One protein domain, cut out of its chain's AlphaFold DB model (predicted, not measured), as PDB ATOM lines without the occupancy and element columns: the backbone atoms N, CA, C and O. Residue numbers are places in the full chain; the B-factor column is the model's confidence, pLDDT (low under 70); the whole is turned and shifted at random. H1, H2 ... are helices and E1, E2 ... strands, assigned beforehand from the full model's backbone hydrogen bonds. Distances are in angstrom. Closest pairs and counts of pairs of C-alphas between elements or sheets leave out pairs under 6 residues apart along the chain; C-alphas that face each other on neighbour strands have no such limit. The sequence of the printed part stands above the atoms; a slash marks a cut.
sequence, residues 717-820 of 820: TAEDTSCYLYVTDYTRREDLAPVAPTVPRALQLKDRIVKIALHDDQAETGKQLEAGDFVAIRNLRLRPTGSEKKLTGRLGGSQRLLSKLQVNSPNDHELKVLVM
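This is residues 717 to 820 of the 820 residues of the protein "Protection of telomeres protein 1" of Fomitopsis rosea (UniProt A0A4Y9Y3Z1). A strongly twisted sheet of four short strands, E1, E2, E5 and E4, and a separate two-stranded ribbon, E3 with E6, are bridged at one end by the short helix H2, which comes near both. The tip of the E4 and E5 hairpin and the link from E6 to H3 lie at opposite ends of the longest axis; H1 lies off the four-stranded sheet. The printed part has 104 residues, ordered E1 H1 E2 H2 E3 E4 E5 E6 H3; the larger sheet runs E1, E2, E5, E4 and is mixed, the smaller is antiparallel. The class is mixed, helices and strands, with under half of the residues in named elements. The whole is compact, with a radius of gyration of the C-alphas of 13.7 A and spans of 44 by 33 by 22 A.

E1, residues 724 to 727, is an edge strand, antiparallel to E2, residues 754 to 758, at 146 degrees, with N 756 and O 725 2.7 A apart. E2 is parallel to E5, residues 790 to 795, at 36 degrees; N 793 and O 755 are 2.8 A apart. E5 forms a hairpin with the other edge strand, E4, residues 781 to 785, antiparallel at 138 degrees; N 783 and O 792 are 2.8 A apart. H2, residues 760 to 766, only grazes this sheet; its closest C-alphas to E5 are those of Gln 762 and Leu 795, 7.2 A apart. The C-alpha of Gln 762 is also 6.7 A from that of Leu 802 in E6, residues 802 to 804, the closest C-alphas of H2 and E6. E6 is antiparallel to E3, residues 775 to 777, at 162 degrees, with N 776 and O 803 2.8 A apart. H1, residues 744 to 748, and H3, residues 813 to 819, are not on the four-stranded sheet and are apart from each other. In H3 every O i to N i+4 pair is within hydrogen-bond range; H2 has 2 of 3, and H1 has 0 of 1, with 0 of 2 O i to N i+3 pairs.

E1 begins at C-alpha 724, (123.487, 141.044, 153.266). E5, the longest strand, measures 16.9 A; E2 measures 12.4 A and E4 12.1 A. H2 measures 10.2 A and H3 10.3 A, ending at C-alpha 819, (104.683, 132.580, 164.286).

The two C-alphas farthest apart are those of Ser 787 and Pro 810, 45.1 A. The printed part has no cut and ends at the chain's last residue, 820. The link from E1 to H1, 16 residues, is long. The mean pLDDT of the printed part is 85.3, and residues 717 to 723 are under 70.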
ATOM      1  N   THR A 717     114.395 142.866 165.578       37.38
ATOM      2  CA  THR A 717     114.723 141.496 165.103       37.38
ATOM      3  C   THR A 717     114.768 141.408 163.553       37.38
ATOM      4  O   THR A 717     113.998 142.105 162.895       37.38
ATOM      5  N   ALA A 718     115.717 140.641 162.959       32.41
ATOM      6  CA  ALA A 718     116.145 140.697 161.526       32.41
ATOM      7  C   ALA A 718     116.939 139.403 161.012       32.41
ATOM      8  O   ALA A 718     117.278 138.626 161.880       32.41
ATOM      9  N   GLU A 719     117.255 139.105 159.705       31.58
ATOM     10  CA  GLU A 719     117.678 137.769 159.082       31.58
ATOM     11  C   GLU A 719     118.396 137.833 157.662       31.58
ATOM     12  O   GLU A 719     118.393 138.915 157.094       31.58
ATOM     13  N   ASP A 720     118.940 136.717 157.080       32.19
ATOM     14  CA  ASP A 720     119.396 136.330 155.670       32.19
ATOM     15  C   ASP A 720     120.865 136.576 155.095       32.19
ATOM     16  O   ASP A 720     121.839 136.434 155.833       32.19
ATOM     17  N   THR A 721     121.126 136.810 153.782       35.06
ATOM     18  CA  THR A 721     122.404 136.432 153.086       35.06
ATOM     19  C   THR A 721     122.892 137.383 151.953       35.06
ATOM     20  O   THR A 721     122.122 138.035 151.267       35.06
ATOM     21  N   SER A 722     124.182 137.551 151.600       53.25
ATOM     22  CA  SER A 722     125.390 136.723 151.803       53.25
ATOM     23  C   SER A 722     126.657 137.510 152.284       53.25
ATOM     24  O   SER A 722     127.632 137.652 151.547       53.25
ATOM     25  N   CYS A 723     126.703 138.109 153.479       51.84
ATOM     26  CA  CYS A 723     125.596 138.171 154.422       51.84
ATOM     27  C   CYS A 723     125.030 139.590 154.505       51.84
ATOM     28  O   CYS A 723     124.982 140.221 155.548       51.84
ATOM     29  N   TYR A 724     124.584 140.085 153.347       71.62
ATOM     30  CA  TYR A 724     123.487 141.044 153.266       71.62
ATOM     31  C   TYR A 724     122.206 140.407 153.819       71.62
ATOM     32  O   TYR A 724     121.346 140.035 153.044       71.62
ATOM     33  N   LEU A 725     122.082 140.255 155.131       86.31
ATOM     34  CA  LEU A 725     120.816 139.944 155.808       86.31
ATOM     35  C   LEU A 725     119.626 140.631 155.078       86.31
ATOM     36  O   LEU A 725     119.603 141.857 154.999       86.31
ATOM     37  N   TYR A 726     118.704 139.860 154.497       90.94
ATOM     38  CA  TYR A 726     117.491 140.287 153.782       90.94
ATOM     39  C   TYR A 726     116.216 139.837 154.534       90.94
ATOM     40  O   TYR A 726     115.372 139.135 153.976       90.94
ATOM     41  N   VAL A 727     116.055 140.248 155.797       91.94
ATOM     42  CA  VAL A 727     114.863 139.920 156.612       91.94
ATOM     43  C   VAL A 727     113.573 140.304 155.929       91.94
ATOM     44  O   VAL A 727     113.514 141.386 155.358       91.94
ATOM     45  N   THR A 728     112.494 139.617 156.287       91.94
ATOM     46  CA  THR A 728     111.240 140.310 156.595       91.94
ATOM     47  C   THR A 728     110.780 140.027 158.035       91.94
ATOM     48  O   THR A 728     110.836 138.891 158.489       91.94
ATOM     49  N   ASP A 729     110.299 141.048 158.746       91.69
ATOM     50  CA  ASP A 729     109.380 140.905 159.892       91.69
ATOM     51  C   ASP A 729     107.906 140.965 159.425       91.69
ATOM     52  O   ASP A 729     106.983 141.056 160.226       91.69
ATOM     53  N   TYR A 730     107.696 140.949 158.102       88.12
ATOM     54  CA  TYR A 730     106.452 141.181 157.371       88.12
ATOM     55  C   TYR A 730     105.881 142.611 157.430       88.12
ATOM     56  O   TYR A 730     104.900 142.883 156.724       88.12
ATOM     57  N   THR A 731     106.513 143.558 158.130       91.31
ATOM     58  CA  THR A 731     106.115 144.980 158.165       91.31
ATOM     59  C   THR A 731     106.488 145.691 156.855       91.31
ATOM     60  O   THR A 731     107.494 145.373 156.223       91.31
ATOM     61  N   ARG A 732     105.677 146.660 156.396       92.44
ATOM     62  CA  ARG A 732     105.914 147.400 155.136       92.44
ATOM     63  C   ARG A 732     106.506 148.792 155.383       92.44
ATOM     64  O   ARG A 732     105.926 149.589 156.110       92.44
ATOM     65  N   ARG A 733     107.609 149.106 154.699       94.75
ATOM     66  CA  ARG A 733     108.345 150.377 154.731       94.75
ATOM     67  C   ARG A 733     108.844 150.779 153.339       94.75
ATOM     68  O   ARG A 733     109.761 150.179 152.782       94.75
ATOM     69  N   GLU A 734     108.266 151.843 152.783       94.12
ATOM     70  CA  GLU A 734     108.588 152.331 151.429       94.12
ATOM     71  C   GLU A 734     109.944 153.064 151.338       94.12
ATOM     72  O   GLU A 734     110.426 153.351 150.240       94.12
ATOM     73  N   ASP A 735     110.586 153.371 152.469       94.75
ATOM     74  CA  ASP A 735     111.890 154.038 152.554       94.75
ATOM     75  C   ASP A 735     113.092 153.075 152.506       94.75
ATOM     76  O   ASP A 735     114.234 153.525 152.388       94.75
ATOM     77  N   LEU A 736     112.859 151.762 152.529       94.56
ATOM     78  CA  LEU A 736     113.904 150.745 152.404       94.56
ATOM     79  C   LEU A 736     114.526 150.717 150.999       94.56
ATOM     80  O   LEU A 736     113.881 151.014 149.989       94.56
ATOM     81  N   ALA A 737     115.802 150.342 150.927       93.31
ATOM     82  CA  ALA A 737     116.483 150.126 149.657       93.31
ATOM     83  C   ALA A 737     115.887 148.921 148.907       93.31
ATOM     84  O   ALA A 737     115.698 147.863 149.513       93.31
ATOM     85  N   PRO A 738     115.623 149.041 147.593       92.56
ATOM     86  CA  PRO A 738     115.024 147.961 146.825       92.56
ATOM     87  C   PRO A 738     115.939 146.731 146.794       92.56
ATOM     88  O   PRO A 738     117.137 146.815 146.506       92.56
ATOM     89  N   VAL A 739     115.352 145.569 147.069       90.94
ATOM     90  CA  VAL A 739     116.028 144.272 146.962       90.94
ATOM     91  C   VAL A 739     116.130 143.871 145.495       90.94
ATOM     92  O   VAL A 739     115.214 144.101 144.707       90.94
ATOM     93  N   ALA A 740     117.260 143.273 145.117       86.00
ATOM     94  CA  ALA A 740     117.466 142.815 143.751       86.00
ATOM     95  C   ALA A 740     116.459 141.699 143.392       86.00
ATOM     96  O   ALA A 740     116.269 140.776 144.188       86.00
ATOM     97  N   PRO A 741     115.866 141.709 142.181       83.25
ATOM     98  CA  PRO A 741     114.870 140.713 141.763       83.25
ATOM     99  C   PRO A 741     115.438 139.289 141.610       83.25
ATOM    100  O   PRO A 741     114.699 138.354 141.324       83.25
ATOM    101  N   THR A 742     116.746 139.109 141.814       77.00
ATOM    102  CA  THR A 742     117.446 137.819 141.822       77.00
ATOM    103  C   THR A 742     117.112 136.935 143.027       77.00
ATOM    104  O   THR A 742     117.500 135.773 143.023       77.00
ATOM    105  N   VAL A 743     116.411 137.448 144.048       78.00
ATOM    106  CA  VAL A 743     115.914 136.667 145.196       78.00
ATOM    107  C   VAL A 743     114.436 136.312 144.947       78.00
ATOM    108  O   VAL A 743     113.579 137.178 145.125       78.00
ATOM    109  N   PRO A 744     114.073 135.070 144.554       75.44
ATOM    110  CA  PRO A 744     112.731 134.786 144.024       75.44
ATOM    111  C   PRO A 744     111.583 135.038 145.013       75.44
ATOM    112  O   PRO A 744     110.505 135.474 144.610       75.44
ATOM    113  N   ARG A 745     111.814 134.814 146.317       79.12
ATOM    114  CA  ARG A 745     110.828 135.096 147.379       79.12
ATOM    115  C   ARG A 745     110.617 136.599 147.627       79.12
ATOM    116  O   ARG A 745     109.548 136.984 148.088       79.12
ATOM    117  N   ALA A 746     111.580 137.457 147.277       82.06
ATOM    118  CA  ALA A 746     111.504 138.894 147.552       82.06
ATOM    119  C   ALA A 746     110.431 139.624 146.723       82.06
ATOM    120  O   ALA A 746     109.947 140.674 147.138       82.06
ATOM    121  N   LEU A 747     110.009 139.062 145.583       84.19
ATOM    122  CA  LEU A 747     109.002 139.669 144.701       84.19
ATOM    123  C   LEU A 747     107.626 139.842 145.369       84.19
ATOM    124  O   LEU A 747     106.927 140.809 145.078       84.19
ATOM    125  N   GLN A 748     107.245 138.936 146.276       88.50
ATOM    126  CA  GLN A 748     105.982 139.017 147.028       88.50
ATOM    127  C   GLN A 748     106.083 139.930 148.264       88.50
ATOM    128  O   GLN A 748     105.070 140.361 148.808       88.50
ATOM    129  N   LEU A 749     107.307 140.252 148.685       90.06
ATOM    130  CA  LEU A 749     107.639 140.989 149.906       90.06
ATOM    131  C   LEU A 749     108.222 142.375 149.581       90.06
ATOM    132  O   LEU A 749     109.092 142.895 150.284       90.06
ATOM    133  N   LYS A 750     107.739 142.987 148.492       90.94
ATOM    134  CA  LYS A 750     108.145 144.330 148.077       90.94
ATOM    135  C   LYS A 750     107.900 145.335 149.209       90.94
ATOM    136  O   LYS A 750     106.828 145.354 149.812       90.94
ATOM    137  N   ASP A 751     108.902 146.172 149.466       92.31
ATOM    138  CA  ASP A 751     108.933 147.159 150.551       92.31
ATOM    139  C   ASP A 751     108.818 146.532 151.960       92.31
ATOM    140  O   ASP A 751     108.527 147.240 152.913       92.31
ATOM    141  N   ARG A 752     109.027 145.214 152.121       92.38
ATOM    142  CA  ARG A 752     109.007 144.514 153.425       92.38
ATOM    143  C   ARG A 752     110.336 143.854 153.785       92.38
ATOM    144  O   ARG A 752     110.400 143.124 154.771       92.38
ATOM    145  N   ILE A 753     111.370 144.053 152.963       93.31
ATOM    146  CA  ILE A 753     112.673 143.419 153.157       93.31
ATOM    147  C   ILE A 753     113.759 144.445 153.460       93.31
ATOM    148  O   ILE A 753     114.038 145.322 152.641       93.31
ATOM    149  N   VAL A 754     114.413 144.302 154.616       93.94
ATOM    150  CA  VAL A 754     115.549 145.147 155.012       93.94
ATOM    151  C   VAL A 754     116.847 144.474 154.578       93.94
ATOM    152  O   VAL A 754     117.184 143.412 155.080       93.94
ATOM    153  N   LYS A 755     117.611 145.126 153.695       93.62
ATOM    154  CA  LYS A 755     118.969 144.709 153.307       93.62
ATOM    155  C   LYS A 755     120.008 145.213 154.314       93.62
ATOM    156  O   LYS A 755     120.173 146.426 154.443       93.62
ATOM    157  N   ILE A 756     120.752 144.327 154.977       94.50
ATOM    158  CA  ILE A 756     121.686 144.636 156.073       94.50
ATOM    159  C   ILE A 756     123.091 144.104 155.759       94.50
ATOM    160  O   ILE A 756     123.335 142.907 155.830       94.50
ATOM    161  N   ALA A 757     124.056 144.978 155.476       92.56
ATOM    162  CA  ALA A 757     125.446 144.564 155.274       92.56
ATOM    163  C   ALA A 757     126.086 144.048 156.580       92.56
ATOM    164  O   ALA A 757     126.318 144.843 157.495       92.56
ATOM    165  N   LEU A 758     126.406 142.750 156.657       92.19
ATOM    166  CA  LEU A 758     127.271 142.200 157.704       92.19
ATOM    167  C   LEU A 758     128.761 142.423 157.407       92.19
ATOM    168  O   LEU A 758     129.211 142.343 156.262       92.19
ATOM    169  N   HIS A 759     129.529 142.638 158.471       90.94
ATOM    170  CA  HIS A 759     130.982 142.785 158.474       90.94
ATOM    171  C   HIS A 759     131.615 141.975 159.615       90.94
ATOM    172  O   HIS A 759     130.930 141.588 160.566       90.94
ATOM    173  N   ASP A 760     132.932 141.778 159.533       91.69
ATOM    174  CA  ASP A 760     133.765 141.158 160.573       91.69
ATOM    175  C   ASP A 760     133.218 139.782 161.018       91.69
ATOM    176  O   ASP A 760     132.674 139.037 160.200       91.69
ATOM    177  N   ASP A 761     133.312 139.440 162.305       92.75
ATOM    178  CA  ASP A 761     132.854 138.155 162.863       92.75
ATOM    179  C   ASP A 761     131.343 137.898 162.656       92.75
ATOM    180  O   ASP A 761     130.875 136.754 162.713       92.75
ATOM    181  N   GLN A 762     130.561 138.946 162.354       93.50
ATOM    182  CA  GLN A 762     129.150 138.780 162.003       93.50
ATOM    183  C   GLN A 762     129.008 138.166 160.617       93.50
ATOM    184  O   GLN A 762     128.131 137.334 160.427       93.50
ATOM    185  N   ALA A 763     129.876 138.515 159.663       91.94
ATOM    186  CA  ALA A 763     129.848 137.920 158.333       91.94
ATOM    187  C   ALA A 763     130.141 136.411 158.389       91.94
ATOM    188  O   ALA A 763     129.487 135.651 157.684       91.94
ATOM    189  N   GLU A 764     131.047 135.957 159.262       90.69
ATOM    190  CA  GLU A 764     131.281 134.520 159.479       90.69
ATOM    191  C   GLU A 764     130.107 133.836 160.194       90.69
ATOM    192  O   GLU A 764     129.708 132.741 159.804       90.69
ATOM    193  N   THR A 765     129.496 134.494 161.184       91.62
ATOM    194  CA  THR A 765     128.289 133.969 161.851       91.62
ATOM    195  C   THR A 765     127.107 133.874 160.875       91.62
ATOM    196  O   THR A 765     126.382 132.885 160.873       91.62
ATOM    197  N   GLY A 766     126.938 134.868 159.999       91.56
ATOM    198  CA  GLY A 766     125.870 134.922 159.001       91.56
ATOM    199  C   GLY A 766     125.981 133.863 157.901       91.56
ATOM    200  O   GLY A 766     124.969 133.531 157.296       91.56
ATOM    201  N   LYS A 767     127.171 133.296 157.652       90.00
ATOM    202  CA  LYS A 767     127.346 132.149 156.735       90.00
ATOM    203  C   LYS A 767     126.830 130.826 157.314       90.00
ATOM    204  O   LYS A 767     126.720 129.858 156.574       90.00
ATOM    205  N   GLN A 768     126.578 130.767 158.624       91.31
ATOM    206  CA  GLN A 768     126.079 129.576 159.327       91.31
ATOM    207  C   GLN A 768     124.544 129.571 159.459       91.31
ATOM    208  O   GLN A 768     123.992 128.711 160.144       91.31
ATOM    209  N   LEU A 769     123.873 130.555 158.854       88.69
ATOM    210  CA  LEU A 769     122.421 130.683 158.823       88.69
ATOM    211  C   LEU A 769     121.881 130.133 157.500       88.69
ATOM    212  O   LEU A 769     122.461 130.366 156.440       88.69
ATOM    213  N   GLU A 770     120.761 129.424 157.574       88.75
ATOM    214  CA  GLU A 770     120.025 128.898 156.427       88.75
ATOM    215  C   GLU A 770     118.736 129.706 156.220       88.75
ATOM    216  O   GLU A 770     118.133 130.185 157.179       88.75
ATOM    217  N   ALA A 771     118.301 129.882 154.970       87.50
ATOM    218  CA  ALA A 771     117.162 130.746 154.649       87.50
ATOM    219  C   ALA A 771     115.847 130.226 155.264       87.50
ATOM    220  O   ALA A 771     115.358 129.155 154.887       87.50
ATOM    221  N   GLY A 772     115.238 131.019 156.154       85.00
ATOM    222  CA  GLY A 772     114.101 130.608 156.985       85.00
ATOM    223  C   GLY A 772     114.470 130.241 158.428       85.00
ATOM    224  O   GLY A 772     113.596 129.818 159.185       85.00
ATOM    225  N   ASP A 773     115.733 130.406 158.825       91.44
ATOM    226  CA  ASP A 773     116.137 130.413 160.228       91.44
ATOM    227  C   ASP A 773     115.590 131.644 160.956       91.44
ATOM    228  O   ASP A 773     115.729 132.773 160.500       91.44
ATOM    229  N   PHE A 774     115.068 131.463 162.166       85.06
ATOM    230  CA  PHE A 774     114.719 132.591 163.029       85.06
ATOM    231  C   PHE A 774     115.960 133.091 163.771       85.06
ATOM    232  O   PHE A 774     116.613 132.312 164.474       85.06
ATOM    233  N   VAL A 775     116.292 134.380 163.659       91.75
ATOM    234  CA  VAL A 775     117.479 134.951 164.317       91.75
ATOM    235  C   VAL A 775     117.195 136.295 164.988       91.75
ATOM    236  O   VAL A 775     116.411 137.106 164.508       91.75
ATOM    237  N   ALA A 776     117.866 136.536 166.113       87.62
ATOM    238  CA  ALA A 776     117.882 137.809 166.820       87.62
ATOM    239  C   ALA A 776     119.139 138.610 166.447       87.62
ATOM    240  O   ALA A 776     120.255 138.072 166.472       87.62
ATOM    241  N   ILE A 777     118.962 139.902 166.147       90.94
ATOM    242  CA  ILE A 777     120.040 140.825 165.761       90.94
ATOM    243  C   ILE A 777     120.152 141.954 166.772       90.94
ATOM    244  O   ILE A 777     119.209 142.695 167.014       90.94
ATOM    245  N   ARG A 778     121.340 142.137 167.339       90.38
ATOM    246  CA  ARG A 778     121.616 143.198 168.314       90.38
ATOM    247  C   ARG A 778     122.381 144.340 167.656       90.38
ATOM    248  O   ARG A 778     123.293 144.090 166.884       90.38
ATOM    249  N   ASN A 779     122.075 145.588 168.011       90.19
ATOM    250  CA  ASN A 779     122.800 146.789 167.562       90.19
ATOM    251  C   ASN A 779     122.801 147.033 166.032       90.19
ATOM    252  O   ASN A 779     123.764 147.584 165.490       90.19
ATOM    253  N   LEU A 780     121.724 146.657 165.333       92.12
ATOM    254  CA  LEU A 780     121.535 146.965 163.913       92.12
ATOM    255  C   LEU A 780     121.484 148.483 163.664       92.12
ATOM    256  O   LEU A 780     120.735 149.199 164.323       92.12
ATOM    257  N   ARG A 781     122.244 148.977 162.678       91.19
ATOM    258  CA  ARG A 781     122.250 150.397 162.288       91.19
ATOM    259  C   ARG A 781     121.710 150.579 160.873       91.19
ATOM    260  O   ARG A 781     122.392 150.215 159.919       91.19
ATOM    261  N   LEU A 782     120.526 151.173 160.724       91.81
ATOM    262  CA  LEU A 782     120.029 151.632 159.420       91.81
ATOM    263  C   LEU A 782     120.765 152.911 158.998       91.81
ATOM    264  O   LEU A 782     121.022 153.789 159.822       91.81
ATOM    265  N   ARG A 783     121.123 153.019 157.716       93.38
ATOM    266  CA  ARG A 783     121.742 154.210 157.120       93.38
ATOM    267  C   ARG A 783     121.177 154.490 155.726       93.38
ATOM    268  O   ARG A 783     120.948 153.529 154.988       93.38
ATOM    269  N   PRO A 784     121.014 155.768 155.336       93.19
ATOM    270  CA  PRO A 784     120.753 156.136 153.951       93.19
ATOM    271  C   PRO A 784     121.915 155.701 153.054       93.19
ATOM    272  O   PRO A 784     123.078 155.947 153.380       93.19
ATOM    273  N   THR A 785     121.599 155.090 151.915       88.31
ATOM    274  CA  THR A 785     122.577 154.607 150.937       88.31
ATOM    275  C   THR A 785     122.330 155.249 149.575       88.31
ATOM    276  O   THR A 785     121.221 155.222 149.043       88.31
ATOM    277  N   GLY A 786     123.389 155.824 148.999       84.00
ATOM    278  CA  GLY A 786     123.332 156.535 147.721       84.00
ATOM    279  C   GLY A 786     122.591 157.877 147.788       84.00
ATOM    280  O   GLY A 786     122.324 158.423 148.857       84.00
ATOM    281  N   SER A 787     122.271 158.423 146.615       77.06
ATOM    282  CA  SER A 787     121.587 159.713 146.447       77.06
ATOM    283  C   SER A 787     120.091 159.683 146.782       77.06
ATOM    284  O   SER A 787     119.505 160.727 147.044       77.06
ATOM    285  N   GLU A 788     119.464 158.505 146.784       81.00
ATOM    286  CA  GLU A 788     118.001 158.346 146.869       81.00
ATOM    287  C   GLU A 788     117.447 158.318 148.306       81.00
ATOM    288  O   GLU A 788     116.257 158.085 148.506       81.00
ATOM    289  N   LYS A 789     118.302 158.537 149.318       88.50
ATOM    290  CA  LYS A 789     117.970 158.476 150.758       88.50
ATOM    291  C   LYS A 789     117.345 157.152 151.243       88.50
ATOM    292  O   LYS A 789     116.833 157.101 152.357       88.50
ATOM    293  N   LYS A 790     117.410 156.074 150.457       94.06
ATOM    294  CA  LYS A 790     116.866 154.764 150.839       94.06
ATOM    295  C   LYS A 790     117.701 154.095 151.929       94.06
ATOM    296  O   LYS A 790     118.930 154.148 151.882       94.06
ATOM    297  N   LEU A 791     117.049 153.444 152.889       95.25
ATOM    298  CA  LEU A 791     117.712 152.842 154.046       95.25
ATOM    299  C   LEU A 791     118.227 151.422 153.772       95.25
ATOM    300  O   LEU A 791     117.516 150.568 153.244       95.25
ATOM    301  N   THR A 792     119.451 151.153 154.222       95.00
ATOM    302  CA  THR A 792     120.036 149.808 154.357       95.00
ATOM    303  C   THR A 792     120.591 149.631 155.761       95.00
ATOM    304  O   THR A 792     121.178 150.565 156.309       95.00
ATOM    305  N   GLY A 793     120.494 148.434 156.328       94.44
ATOM    306  CA  GLY A 793     121.190 148.104 157.564       94.44
ATOM    307  C   GLY A 793     122.693 147.899 157.385       94.44
ATOM    308  O   GLY A 793     123.191 147.589 156.300       94.44
ATOM    309  N   ARG A 794     123.414 148.026 158.494       93.31
ATOM    310  CA  ARG A 794     124.823 147.673 158.633       93.31
ATOM    311  C   ARG A 794     125.073 147.095 160.024       93.31
ATOM    312  O   ARG A 794     124.592 147.649 161.013       93.31
ATOM    313  N   LEU A 795     125.854 146.022 160.090       92.56
ATOM    314  CA  LEU A 795     126.263 145.349 161.323       92.56
ATOM    315  C   LEU A 795     127.737 144.934 161.220       92.56
ATOM    316  O   LEU A 795     128.195 144.563 160.143       92.56
ATOM    317  N   GLY A 796     128.487 144.989 162.316       91.56
ATOM    318  CA  GLY A 796     129.910 144.642 162.333       91.56
ATOM    319  C   GLY A 796     130.492 144.664 163.743       91.56
ATOM    320  O   GLY A 796     129.765 144.895 164.710       91.56
ATOM    321  N   GLY A 797     131.801 144.458 163.846       89.31
ATOM    322  CA  GLY A 797     132.521 144.267 165.101       89.31
ATOM    323  C   GLY A 797     132.591 142.804 165.555       89.31
ATOM    324  O   GLY A 797     131.899 141.927 165.036       89.31
ATOM    325  N   SER A 798     133.443 142.560 166.553       89.12
ATOM    326  CA  SER A 798     133.789 141.229 167.077       89.12
ATOM    327  C   SER A 798     132.914 140.730 168.237       89.12
ATOM    328  O   SER A 798     133.080 139.619 168.736       89.12
ATOM    329  N   GLN A 799     131.956 141.536 168.700       90.12
ATOM    330  CA  GLN A 799     130.947 141.078 169.659       90.12
ATOM    331  C   GLN A 799     129.939 140.177 168.944       90.12
ATOM    332  O   GLN A 799     129.543 140.483 167.829       90.12
ATOM    333  N   ARG A 800     129.451 139.097 169.561       89.31
ATOM    334  CA  ARG A 800     128.423 138.245 168.937       89.31
ATOM    335  C   ARG A 800     127.062 138.958 168.922       89.31
ATOM    336  O   ARG A 800     126.348 138.948 169.926       89.31
ATOM    337  N   LEU A 801     126.712 139.577 167.794       91.19
ATOM    338  CA  LEU A 801     125.472 140.345 167.611       91.19
ATOM    339  C   LEU A 801     124.347 139.530 166.957       91.19
ATOM    340  O   LEU A 801     123.191 139.934 167.048       91.19
ATOM    341  N   LEU A 802     124.674 138.383 166.354       92.62
ATOM    342  CA  LEU A 802     123.723 137.437 165.764       92.62
ATOM    343  C   LEU A 802     123.534 136.197 166.645       92.62
ATOM    344  O   LEU A 802     124.505 135.579 167.099       92.62
ATOM    345  N   SER A 803     122.278 135.815 166.877       91.94
ATOM    346  CA  SER A 803     121.902 134.609 167.627       91.94
ATOM    347  C   SER A 803     120.728 133.895 166.955       91.94
ATOM    348  O   SER A 803     119.654 134.471 166.834       91.94
ATOM    349  N   LYS A 804     120.924 132.637 166.541       92.00
ATOM    350  CA  LYS A 804     119.862 131.765 166.011       92.00
ATOM    351  C   LYS A 804     118.938 131.309 167.146       92.00
ATOM    352  O   LYS A 804     119.429 130.824 168.166       92.00
ATOM    353  N   LEU A 805     117.632 131.484 166.965       85.94
ATOM    354  CA  LEU A 805     116.579 131.110 167.912       85.94
ATOM    355  C   LEU A 805     116.101 129.673 167.659       85.94
ATOM    356  O   LEU A 805     116.353 129.091 166.602       85.94
ATOM    357  N   GLN A 806     115.426 129.075 168.641       90.69
ATOM    358  CA  GLN A 806     114.964 127.685 168.579       90.69
ATOM    359  C   GLN A 806     113.434 127.651 168.656       90.69
ATOM    360  O   GLN A 806     112.870 127.949 169.701       90.69
ATOM    361  N   VAL A 807     112.755 127.221 167.586       85.31
ATOM    362  CA  VAL A 807     111.272 127.193 167.498       85.31
ATOM    363  C   VAL A 807     110.615 126.421 168.653       85.31
ATOM    364  O   VAL A 807     109.543 126.787 169.124       85.31
ATOM    365  N   ASN A 808     111.288 125.385 169.157       87.19
ATOM    366  CA  ASN A 808     110.806 124.552 170.262       87.19
ATOM    367  C   ASN A 808     111.224 125.065 171.657       87.19
ATOM    368  O   ASN A 808     110.921 124.415 172.658       87.19
ATOM    369  N   SER A 809     111.934 126.195 171.750       87.19
ATOM    370  CA  SER A 809     112.298 126.818 173.025       87.19
ATOM    371  C   SER A 809     111.042 127.392 173.689       87.19
ATOM    372  O   SER A 809     110.432 128.320 173.151       87.19
ATOM    373  N   PRO A 810     110.634 126.917 174.879       84.56
ATOM    374  CA  PRO A 810     109.480 127.488 175.565       84.56
ATOM    375  C   PRO A 810     109.728 128.936 176.020       84.56
ATOM    376  O   PRO A 810     108.755 129.645 176.282       84.56
ATOM    377  N   ASN A 811     110.991 129.370 176.079       87.19
ATOM    378  CA  ASN A 811     111.417 130.652 176.639       87.19
ATOM    379  C   ASN A 811     111.469 131.793 175.603       87.19
ATOM    380  O   ASN A 811     111.451 132.957 175.999       87.19
ATOM    381  N   ASP A 812     111.497 131.488 174.301       84.00
ATOM    382  CA  ASP A 812     111.598 132.499 173.238       84.00
ATOM    383  C   ASP A 812     110.211 133.099 172.936       84.00
ATOM    384  O   ASP A 812     109.549 132.776 171.949       84.00
ATOM    385  N   HIS A 813     109.731 133.964 173.835       83.50
ATOM    386  CA  HIS A 813     108.419 134.615 173.721       83.50
ATOM    387  C   HIS A 813     108.275 135.476 172.457       83.50
ATOM    388  O   HIS A 813     107.208 135.467 171.847       83.50
ATOM    389  N   GLU A 814     109.340 136.161 172.035       74.38
ATOM    390  CA  GLU A 814     109.369 136.974 170.808       74.38
ATOM    391  C   GLU A 814     109.074 136.125 169.559       74.38
ATOM    392  O   GLU A 814     108.317 136.538 168.682       74.38
ATOM    393  N   LEU A 815     109.589 134.892 169.512       82.31
ATOM    394  CA  LEU A 815     109.376 133.976 168.392       82.31
ATOM    395  C   LEU A 815     107.925 133.473 168.315       82.31
ATOM    396  O   LEU A 815     107.393 133.292 167.224       82.31
ATOM    397  N   LYS A 816     107.246 133.308 169.457       82.62
ATOM    398  CA  LYS A 816     105.821 132.925 169.489       82.62
ATOM    399  C   LYS A 816     104.909 134.003 168.899       82.62
ATOM    400  O   LYS A 816     103.888 133.651 168.325       82.62
ATOM    401  N   VAL A 817     105.274 135.281 169.029       82.25
ATOM    402  CA  VAL A 817     104.516 136.406 168.452       82.25
ATOM    403  C   VAL A 817     104.704 136.492 166.934       82.25
ATOM    404  O   VAL A 817     103.780 136.886 166.240       82.25
ATOM    405  N   LEU A 818     105.866 136.086 166.410       76.81
ATOM    406  CA  LEU A 818     106.163 136.110 164.970       76.81
ATOM    407  C   LEU A 818     105.553 134.923 164.189       76.81
ATOM    408  O   LEU A 818     105.474 134.967 162.964       76.81
ATOM    409  N   VAL A 819     105.176 133.842 164.882       80.31
ATOM    410  CA  VAL A 819     104.683 132.580 164.286       80.31
ATOM    411  C   VAL A 819     103.154 132.417 164.402       80.31
ATOM    412  O   VAL A 819     102.594 131.518 163.771       80.31
ATOM    413  N   MET A 820     102.478 133.269 165.185       74.44
ATOM    414  CA  MET A 820     101.009 133.340 165.296       74.44
ATOM    415  C   MET A 820     100.395 134.304 164.279       74.44
ATOM    416  O   MET A 820      99.337 133.926 163.728       74.44
TER     417      MET A 820